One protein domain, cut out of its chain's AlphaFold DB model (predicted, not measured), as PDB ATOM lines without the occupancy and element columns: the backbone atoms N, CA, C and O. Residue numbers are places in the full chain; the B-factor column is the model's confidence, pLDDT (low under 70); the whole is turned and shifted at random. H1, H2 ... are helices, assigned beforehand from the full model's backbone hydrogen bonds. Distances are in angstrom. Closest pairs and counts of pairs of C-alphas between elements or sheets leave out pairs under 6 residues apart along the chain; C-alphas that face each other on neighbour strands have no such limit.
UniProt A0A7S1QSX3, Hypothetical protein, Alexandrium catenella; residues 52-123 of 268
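Overview. This is residues 52 to 123 of the 268 residues of the protein "Hypothetical protein" of Alexandrium catenella (UniProt A0A7S1QSX3). With little regular structure, the domain is a long, winding body of mostly unnamed loops, with the short helix H1 at one end and residues 115 to 123 of the longest helix, H2, sticking out sideways as an arm. The printed part has 72 residues, with two named helices, H1 then H2, and no named strand; its class is all helix, though these helices hold only 19 residues. It is loose, with a radius of gyration of the C-alphas of 15.8 A, and flat, spanning 45 by 38 by 17 A.

Along the chain. H2, residues 111 to 123, is 18.5 A long, from C-alpha 111 at (-17.798, 28.372, 37.558) to C-alpha 123 at (-33.522, 28.935, 27.897). H1 is residues 84 to 89, with C-alpha 84 at (-2.187, 41.197, 33.421).

Arrangement. H2 and H1 are apart, joined by a long link of 21 residues. In H1 every O i to N i+4 pair is within hydrogen-bond range; in H2, 7 of 9.

Size, cuts and confidence. The C-alphas farthest apart, those of His 60 and Thr 89, are 45.7 A apart. The printed part has no cut. Residues 52 to 83 hold no named element. pLDDT is under 70 at residue 72, residues 75 to 77 and residues 108 to 123.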
ATOM      1  N   TYR A  52      -9.741  19.796  57.633       93.25
ATOM      2  CA  TYR A  52     -11.026  19.241  58.076       93.25
ATOM      3  C   TYR A  52     -12.118  19.483  57.034       93.25
ATOM      4  O   TYR A  52     -12.803  18.554  56.621       93.25
ATOM      5  N   PHE A  53     -12.189  20.711  56.521       91.12
ATOM      6  CA  PHE A  53     -13.127  21.055  55.458       91.12
ATOM      7  C   PHE A  53     -12.850  20.270  54.167       91.12
ATOM      8  O   PHE A  53     -13.777  19.768  53.542       91.12
ATOM      9  N   GLN A  54     -11.577  20.093  53.800       90.62
ATOM     10  CA  GLN A  54     -11.178  19.294  52.637       90.62
ATOM     11  C   GLN A  54     -11.578  17.816  52.770       90.62
ATOM     12  O   GLN A  54     -11.896  17.174  51.774       90.62
ATOM     13  N   GLN A  55     -11.579  17.280  53.989       91.44
ATOM     14  CA  GLN A  55     -12.013  15.913  54.292       91.44
ATOM     15  C   GLN A  55     -13.543  15.774  54.396       91.44
ATOM     16  O   GLN A  55     -14.031  14.689  54.700       91.44
ATOM     17  N   GLY A  56     -14.302  16.853  54.172       87.81
ATOM     18  CA  GLY A  56     -15.762  16.856  54.294       87.81
ATOM     19  C   GLY A  56     -16.259  16.742  55.737       87.81
ATOM     20  O   GLY A  56     -17.447  16.517  55.957       87.81
ATOM     21  N   VAL A  57     -15.371  16.899  56.724       92.12
ATOM     22  CA  VAL A  57     -15.726  16.899  58.146       92.12
ATOM     23  C   VAL A  57     -15.865  18.327  58.660       92.12
ATOM     24  O   VAL A  57     -15.147  19.245  58.254       92.12
ATOM     25  N   THR A  58     -16.806  18.531  59.578       91.94
ATOM     26  CA  THR A  58     -17.137  19.860  60.092       91.94
ATOM     27  C   THR A  58     -15.923  20.503  60.767       91.94
ATOM     28  O   THR A  58     -15.371  19.985  61.743       91.94
ATOM     29  N   CYS A  59     -15.490  21.660  60.259       93.00
ATOM     30  CA  CYS A  59     -14.411  22.414  60.883       93.00
ATOM     31  C   CYS A  59     -14.911  23.080  62.167       93.00
ATOM     32  O   CYS A  59     -15.828  23.898  62.147       93.00
ATOM     33  N   HIS A  60     -14.261  22.770  63.285       92.88
ATOM     34  CA  HIS A  60     -14.673  23.239  64.609       92.88
ATOM     35  C   HIS A  60     -14.377  24.734  64.819       92.88
ATOM     36  O   HIS A  60     -14.999  25.376  65.658       92.88
ATOM     37  N   ALA A  61     -13.457  25.301  64.028       87.81
ATOM     38  CA  ALA A  61     -13.163  26.732  64.025       87.81
ATOM     39  C   ALA A  61     -14.210  27.562  63.255       87.81
ATOM     40  O   ALA A  61     -14.180  28.785  63.321       87.81
ATOM     41  N   GLY A  62     -15.136  26.930  62.521       85.31
ATOM     42  CA  GLY A  62     -16.196  27.640  61.801       85.31
ATOM     43  C   GLY A  62     -15.666  28.753  60.884       85.31
ATOM     44  O   GLY A  62     -14.634  28.607  60.231       85.31
ATOM     45  N   SER A  63     -16.353  29.891  60.838       82.75
ATOM     46  CA  SER A  63     -15.978  31.039  59.995       82.75
ATOM     47  C   SER A  63     -14.694  31.759  60.433       82.75
ATOM     48  O   SER A  63     -14.094  32.473  59.629       82.75
ATOM     49  N   SER A  64     -14.231  31.549  61.669       85.19
ATOM     50  CA  SER A  64     -12.967  32.097  62.181       85.19
ATOM     51  C   SER A  64     -11.767  31.173  61.944       85.19
ATOM     52  O   SER A  64     -10.677  31.435  62.453       85.19
ATOM     53  N   CYS A  65     -11.931  30.104  61.155       88.62
ATOM     54  CA  CYS A  65     -10.823  29.244  60.764       88.62
ATOM     55  C   CYS A  65      -9.722  30.051  60.057       88.62
ATOM     56  O   CYS A  65      -9.980  30.778  59.100       88.62
ATOM     57  N   THR A  66      -8.478  29.890  60.506       89.56
ATOM     58  CA  THR A  66      -7.280  30.497  59.899       89.56
ATOM     59  C   THR A  66      -6.913  29.893  58.541       89.56
ATOM     60  O   THR A  66      -6.112  30.472  57.807       89.56
ATOM     61  N   TYR A  67      -7.508  28.752  58.193       88.88
ATOM     62  CA  TYR A  67      -7.365  28.074  56.910       88.88
ATOM     63  C   TYR A  67      -8.631  28.256  56.057       88.88
ATOM     64  O   TYR A  67      -9.719  28.497  56.578       88.88
ATOM     65  N   ALA A  68      -8.500  28.144  54.738       89.94
ATOM     66  CA  ALA A  68      -9.577  28.400  53.786       89.94
ATOM     67  C   ALA A  68     -10.581  27.233  53.697       89.94
ATOM     68  O   ALA A  68     -10.182  26.095  53.432       89.94
ATOM     69  N   HIS A  69     -11.884  27.501  53.852       90.06
ATOM     70  CA  HIS A  69     -12.990  26.550  53.634       90.06
ATOM     71  C   HIS A  69     -13.426  26.491  52.168       90.06
ATOM     72  O   HIS A  69     -14.603  26.529  51.819       90.06
ATOM     73  N   GLY A  70     -12.443  26.414  51.283       80.81
ATOM     74  CA  GLY A  70     -12.656  26.394  49.848       80.81
ATOM     75  C   GLY A  70     -11.763  27.387  49.131       80.81
ATOM     76  O   GLY A  70     -11.137  28.265  49.723       80.81
ATOM     77  N   ILE A  71     -11.738  27.243  47.814       75.88
ATOM     78  CA  ILE A  71     -10.966  28.090  46.905       75.88
ATOM     79  C   ILE A  71     -11.364  29.573  47.033       75.88
ATOM     80  O   ILE A  71     -10.519  30.442  46.844       75.88
ATOM     81  N   HIS A  72     -12.606  29.869  47.433       68.69
ATOM     82  CA  HIS A  72     -13.112  31.234  47.629       68.69
ATOM     83  C   HIS A  72     -12.446  31.998  48.786       68.69
ATOM     84  O   HIS A  72     -12.401  33.223  48.759       68.69
ATOM     85  N   GLU A  73     -11.906  31.295  49.785       76.81
ATOM     86  CA  GLU A  73     -11.223  31.925  50.922       76.81
ATOM     87  C   GLU A  73      -9.698  31.866  50.805       76.81
ATOM     88  O   GLU A  73      -8.993  32.484  51.602       76.81
ATOM     89  N   LEU A  74      -9.173  31.116  49.834       80.38
ATOM     90  CA  LEU A  74      -7.746  30.869  49.696       80.38
ATOM     91  C   LEU A  74      -7.039  32.113  49.140       80.38
ATOM     92  O   LEU A  74      -7.291  32.562  48.020       80.38
ATOM     93  N   ALA A  75      -6.119  32.670  49.921       66.31
ATOM     94  CA  ALA A  75      -5.362  33.851  49.553       66.31
ATOM     95  C   ALA A  75      -4.493  33.576  48.318       66.31
ATOM     96  O   ALA A  75      -3.451  32.934  48.404       66.31
ATOM     97  N   GLY A  76      -4.925  34.109  47.171       64.62
ATOM     98  CA  GLY A  76      -4.262  33.904  45.882       64.62
ATOM     99  C   GLY A  76      -4.836  32.761  45.043       64.62
ATOM    100  O   GLY A  76      -4.112  32.267  44.185       64.62
ATOM    101  N   GLY A  77      -6.094  32.363  45.288       67.12
ATOM    102  CA  GLY A  77      -6.811  31.306  44.571       67.12
ATOM    103  C   GLY A  77      -6.497  31.215  43.073       67.12
ATOM    104  O   GLY A  77      -6.343  32.225  42.378       67.12
ATOM    105  N   PHE A  78      -6.391  29.977  42.590       73.81
ATOM    106  CA  PHE A  78      -6.027  29.675  41.211       73.81
ATOM    107  C   PHE A  78      -7.036  30.307  40.247       73.81
ATOM    108  O   PHE A  78      -8.240  30.102  40.371       73.81
ATOM    109  N   LYS A  79      -6.528  31.129  39.327       82.31
ATOM    110  CA  LYS A  79      -7.272  31.778  38.245       82.31
ATOM    111  C   LYS A  79      -8.505  32.582  38.702       82.31
ATOM    112  O   LYS A  79      -9.483  32.701  37.980       82.31
ATOM    113  N   GLN A  80      -8.459  33.222  39.873       77.94
ATOM    114  CA  GLN A  80      -9.529  34.142  40.320       77.94
ATOM    115  C   GLN A  80      -9.359  35.596  39.863       77.94
ATOM    116  O   GLN A  80     -10.226  36.438  40.090       77.94
ATOM    117  N   ARG A  81      -8.226  35.923  39.244       84.25
ATOM    118  CA  ARG A  81      -7.949  37.243  38.664       84.25
ATOM    119  C   ARG A  81      -7.358  37.063  37.280       84.25
ATOM    120  O   ARG A  81      -6.587  36.125  37.075       84.25
ATOM    121  N   ILE A  82      -7.675  37.983  36.377       88.12
ATOM    122  CA  ILE A  82      -7.095  38.021  35.036       88.12
ATOM    123  C   ILE A  82      -5.581  38.253  35.106       88.12
ATOM    124  O   ILE A  82      -5.071  39.047  35.904       88.12
ATOM    125  N   CYS A  83      -4.854  37.509  34.283       91.94
ATOM    126  CA  CYS A  83      -3.421  37.634  34.102       91.94
ATOM    127  C   CYS A  83      -3.131  38.923  33.343       91.94
ATOM    128  O   CYS A  83      -3.391  39.014  32.149       91.94
ATOM    129  N   LYS A  84      -2.519  39.898  34.017       93.38
ATOM    130  CA  LYS A  84      -2.187  41.197  33.421       93.38
ATOM    131  C   LYS A  84      -1.323  41.088  32.157       93.38
ATOM    132  O   LYS A  84      -1.506  41.858  31.228       93.38
ATOM    133  N   PHE A  85      -0.384  40.142  32.113       94.31
ATOM    134  CA  PHE A  85       0.480  39.951  30.942       94.31
ATOM    135  C   PHE A  85      -0.285  39.367  29.759       94.31
ATOM    136  O   PHE A  85      -0.114  39.818  28.633       94.31
ATOM    137  N   PHE A  86      -1.165  38.399  30.013       94.31
ATOM    138  CA  PHE A  86      -1.995  37.846  28.952       94.31
ATOM    139  C   PHE A  86      -2.997  38.882  28.433       94.31
ATOM    140  O   PHE A  86      -3.140  39.037  27.232       94.31
ATOM    141  N   ASP A  87      -3.615  39.645  29.334       93.44
ATOM    142  CA  ASP A  87      -4.565  40.713  29.008       93.44
ATOM    143  C   ASP A  87      -3.937  41.824  28.147       93.44
ATOM    144  O   ASP A  87      -4.521  42.264  27.164       93.44
ATOM    145  N   GLN A  88      -2.709  42.238  28.475       90.75
ATOM    146  CA  GLN A  88      -2.035  43.342  27.780       90.75
ATOM    147  C   GLN A  88      -1.324  42.926  26.492       90.75
ATOM    148  O   GLN A  88      -1.236  43.722  25.560       90.75
ATOM    149  N   THR A  89      -0.775  41.714  26.444       90.75
ATOM    150  CA  THR A  89       0.109  41.275  25.349       90.75
ATOM    151  C   THR A  89      -0.488  40.150  24.510       90.75
ATOM    152  O   THR A  89       0.105  39.761  23.509       90.75
ATOM    153  N   GLY A  90      -1.621  39.577  24.927       89.44
ATOM    154  CA  GLY A  90      -2.206  38.368  24.333       89.44
ATOM    155  C   GLY A  90      -1.413  37.085  24.611       89.44
ATOM    156  O   GLY A  90      -1.795  36.013  24.155       89.44
ATOM    157  N   ALA A  91      -0.302  37.175  25.346       92.31
ATOM    158  CA  ALA A  91       0.596  36.064  25.618       92.31
ATOM    159  C   ALA A  91       1.132  36.138  27.050       92.31
ATOM    160  O   ALA A  91       1.462  37.208  27.566       92.31
ATOM    161  N   CYS A  92       1.252  34.979  27.696       94.56
ATOM    162  CA  CYS A  92       1.872  34.851  29.007       94.56
ATOM    163  C   CYS A  92       3.001  33.831  28.941       94.56
ATOM    164  O   CYS A  92       2.803  32.698  28.515       94.56
ATOM    165  N   SER A  93       4.168  34.198  29.458       95.12
ATOM    166  CA  SER A  93       5.350  33.334  29.516       95.12
ATOM    167  C   SER A  93       5.164  32.089  30.391       95.12
ATOM    168  O   SER A  93       5.948  31.153  30.290       95.12
ATOM    169  N   LYS A  94       4.133  32.061  31.246       89.75
ATOM    170  CA  LYS A  94       3.772  30.885  32.051       89.75
ATOM    171  C   LYS A  94       2.855  29.904  31.310       89.75
ATOM    172  O   LYS A  94       2.625  28.811  31.825       89.75
ATOM    173  N   GLY A  95       2.327  30.272  30.139       88.56
ATOM    174  CA  GLY A  95       1.370  29.451  29.392       88.56
ATOM    175  C   GLY A  95       0.213  28.968  30.273       88.56
ATOM    176  O   GLY A  95      -0.207  29.664  31.199       88.56
ATOM    177  N   ASP A  96      -0.245  27.743  30.050       85.69
ATOM    178  CA  ASP A  96      -1.401  27.175  30.760       85.69
ATOM    179  C   ASP A  96      -1.160  26.965  32.265       85.69
ATOM    180  O   ASP A  96      -2.099  26.910  33.061       85.69
ATOM    181  N   SER A  97       0.109  26.938  32.693       82.81
ATOM    182  CA  SER A  97       0.495  26.845  34.108       82.81
ATOM    183  C   SER A  97       0.357  28.169  34.877       82.81
ATOM    184  O   SER A  97       0.663  28.249  36.072       82.81
ATOM    185  N   CYS A  98      -0.106  29.235  34.219       87.69
ATOM    186  CA  CYS A  98      -0.334  30.518  34.861       87.69
ATOM    187  C   CYS A  98      -1.416  30.423  35.951       87.69
ATOM    188  O   CYS A  98      -2.554  30.019  35.713       87.69
ATOM    189  N   THR A  99      -1.066  30.875  37.158       86.25
ATOM    190  CA  THR A  99      -1.959  30.947  38.329       86.25
ATOM    191  C   THR A  99      -3.053  32.014  38.186       86.25
ATOM    192  O   THR A  99      -3.936  32.104  39.033       86.25
ATOM    193  N   TYR A 100      -2.988  32.846  37.147       88.44
ATOM    194  CA  TYR A 100      -3.970  33.875  36.814       88.44
ATOM    195  C   TYR A 100      -4.725  33.468  35.543       88.44
ATOM    196  O   TYR A 100      -4.173  32.765  34.702       88.44
ATOM    197  N   ALA A 101      -5.970  33.914  35.400       91.00
ATOM    198  CA  ALA A 101      -6.829  33.558  34.274       91.00
ATOM    199  C   ALA A 101      -6.399  34.271  32.981       91.00
ATOM    200  O   ALA A 101      -6.212  35.487  32.980       91.00
ATOM    201  N   HIS A 102      -6.289  33.546  31.871       92.75
ATOM    202  CA  HIS A 102      -6.030  34.079  30.525       92.75
ATOM    203  C   HIS A 102      -7.308  34.513  29.786       92.75
ATOM    204  O   HIS A 102      -7.311  34.758  28.588       92.75
ATOM    205  N   GLY A 103      -8.421  34.643  30.497       84.44
ATOM    206  CA  GLY A 103      -9.670  35.154  29.954       84.44
ATOM    207  C   GLY A 103     -10.843  34.766  30.837       84.44
ATOM    208  O   GLY A 103     -10.671  34.094  31.853       84.44
ATOM    209  N   ALA A 104     -12.046  35.165  30.429       79.75
ATOM    210  CA  ALA A 104     -13.270  34.853  31.165       79.75
ATOM    211  C   ALA A 104     -13.489  33.337  31.339       79.75
ATOM    212  O   ALA A 104     -13.969  32.913  32.382       79.75
ATOM    213  N   HIS A 105     -13.069  32.529  30.359       76.31
ATOM    214  CA  HIS A 105     -13.197  31.067  30.382       76.31
ATOM    215  C   HIS A 105     -12.352  30.380  31.468       76.31
ATOM    216  O   HIS A 105     -12.686  29.285  31.903       76.31
ATOM    217  N   GLU A 106     -11.271  31.021  31.916       80.56
ATOM    218  CA  GLU A 106     -10.395  30.514  32.976       80.56
ATOM    219  C   GLU A 106     -10.679  31.150  34.336       80.56
ATOM    220  O   GLU A 106     -10.145  30.710  35.354       80.56
ATOM    221  N   LEU A 107     -11.467  32.226  34.362       80.38
ATOM    222  CA  LEU A 107     -11.711  32.990  35.567       80.38
ATOM    223  C   LEU A 107     -12.678  32.212  36.461       80.38
ATOM    224  O   LEU A 107     -13.881  32.227  36.234       80.38
ATOM    225  N   MET A 108     -12.177  31.581  37.522       66.25
ATOM    226  CA  MET A 108     -12.982  30.762  38.448       66.25
ATOM    227  C   MET A 108     -13.938  31.567  39.350       66.25
ATOM    228  O   MET A 108     -14.609  31.010  40.212       66.25
ATOM    229  N   VAL A 109     -14.073  32.876  39.117       57.97
ATOM    230  CA  VAL A 109     -15.270  33.638  39.532       57.97
ATOM    231  C   VAL A 109     -16.508  33.149  38.754       57.97
ATOM    232  O   VAL A 109     -17.643  33.292  39.198       57.97
ATOM    233  N   GLY A 110     -16.269  32.528  37.599       46.66
ATOM    234  CA  GLY A 110     -17.244  32.095  36.624       46.66
ATOM    235  C   GLY A 110     -17.697  30.646  36.724       46.66
ATOM    236  O   GLY A 110     -18.634  30.342  36.027       46.66
ATOM    237  N   GLU A 111     -17.191  29.729  37.553       48.44
ATOM    238  CA  GLU A 111     -17.798  28.372  37.558       48.44
ATOM    239  C   GLU A 111     -19.222  28.382  38.152       48.44
ATOM    240  O   GLU A 111     -20.112  27.672  37.686       48.44
ATOM    241  N   ALA A 112     -19.489  29.305  39.083       46.56
ATOM    242  CA  ALA A 112     -20.834  29.574  39.594       46.56
ATOM    243  C   ALA A 112     -21.703  30.418  38.630       46.56
ATOM    244  O   ALA A 112     -22.923  30.275  38.628       46.56
ATOM    245  N   LEU A 113     -21.101  31.278  37.795       50.56
ATOM    246  CA  LEU A 113     -21.827  32.187  36.889       50.56
ATOM    247  C   LEU A 113     -21.948  31.657  35.447       50.56
ATOM    248  O   LEU A 113     -22.940  31.909  34.786       50.56
ATOM    249  N   ALA A 114     -20.976  30.890  34.965       47.03
ATOM    250  CA  ALA A 114     -20.964  30.182  33.687       47.03
ATOM    251  C   ALA A 114     -21.924  28.993  33.722       47.03
ATOM    252  O   ALA A 114     -22.586  28.739  32.724       47.03
ATOM    253  N   GLY A 115     -22.097  28.338  34.878       47.22
ATOM    254  CA  GLY A 115     -23.222  27.423  35.099       47.22
ATOM    255  C   GLY A 115     -24.574  28.138  34.975       47.22
ATOM    256  O   GLY A 115     -25.476  27.645  34.301       47.22
ATOM    257  N   ALA A 116     -24.693  29.350  35.535       49.78
ATOM    258  CA  ALA A 116     -25.897  30.177  35.413       49.78
ATOM    259  C   ALA A 116     -26.120  30.725  33.984       49.78
ATOM    260  O   ALA A 116     -27.257  30.774  33.521       49.78
ATOM    261  N   MET A 117     -25.057  31.079  33.251       54.66
ATOM    262  CA  MET A 117     -25.117  31.532  31.854       54.66
ATOM    263  C   MET A 117     -25.362  30.384  30.873       54.66
ATOM    264  O   MET A 117     -26.054  30.585  29.884       54.66
ATOM    265  N   SER A 118     -24.851  29.179  31.137       51.84
ATOM    266  CA  SER A 118     -25.119  27.995  30.310       51.84
ATOM    267  C   SER A 118     -26.576  27.539  30.456       51.84
ATOM    268  O   SER A 118     -27.202  27.161  29.466       51.84
ATOM    269  N   LEU A 119     -27.165  27.698  31.650       53.75
ATOM    270  CA  LEU A 119     -28.600  27.500  31.867       53.75
ATOM    271  C   LEU A 119     -29.449  28.618  31.224       53.75
ATOM    272  O   LEU A 119     -30.484  28.324  30.636       53.75
ATOM    273  N   ALA A 120     -28.986  29.875  31.251       51.56
ATOM    274  CA  ALA A 120     -29.652  30.997  30.577       51.56
ATOM    275  C   ALA A 120     -29.579  30.915  29.034       51.56
ATOM    276  O   ALA A 120     -30.542  31.266  28.344       51.56
ATOM    277  N   ALA A 121     -28.470  30.407  28.487       52.78
ATOM    278  CA  ALA A 121     -28.294  30.128  27.060       52.78
ATOM    279  C   ALA A 121     -29.173  28.955  26.597       52.78
ATOM    280  O   ALA A 121     -29.714  28.986  25.495       52.78
ATOM    281  N   ALA A 122     -29.386  27.949  27.453       51.97
ATOM    282  CA  ALA A 122     -30.318  26.859  27.169       51.97
ATOM    283  C   ALA A 122     -31.788  27.330  27.133       51.97
ATOM    284  O   ALA A 122     -32.576  26.792  26.360       51.97
ATOM    285  N   THR A 123     -32.161  28.358  27.910       51.69
ATOM    286  CA  THR A 123     -33.522  28.935  27.897       51.69
ATOM    287  C   THR A 123     -33.786  29.930  26.764       51.69
ATOM    288  O   THR A 123     -34.938  30.255  26.512       51.69
TER     289      THR A 123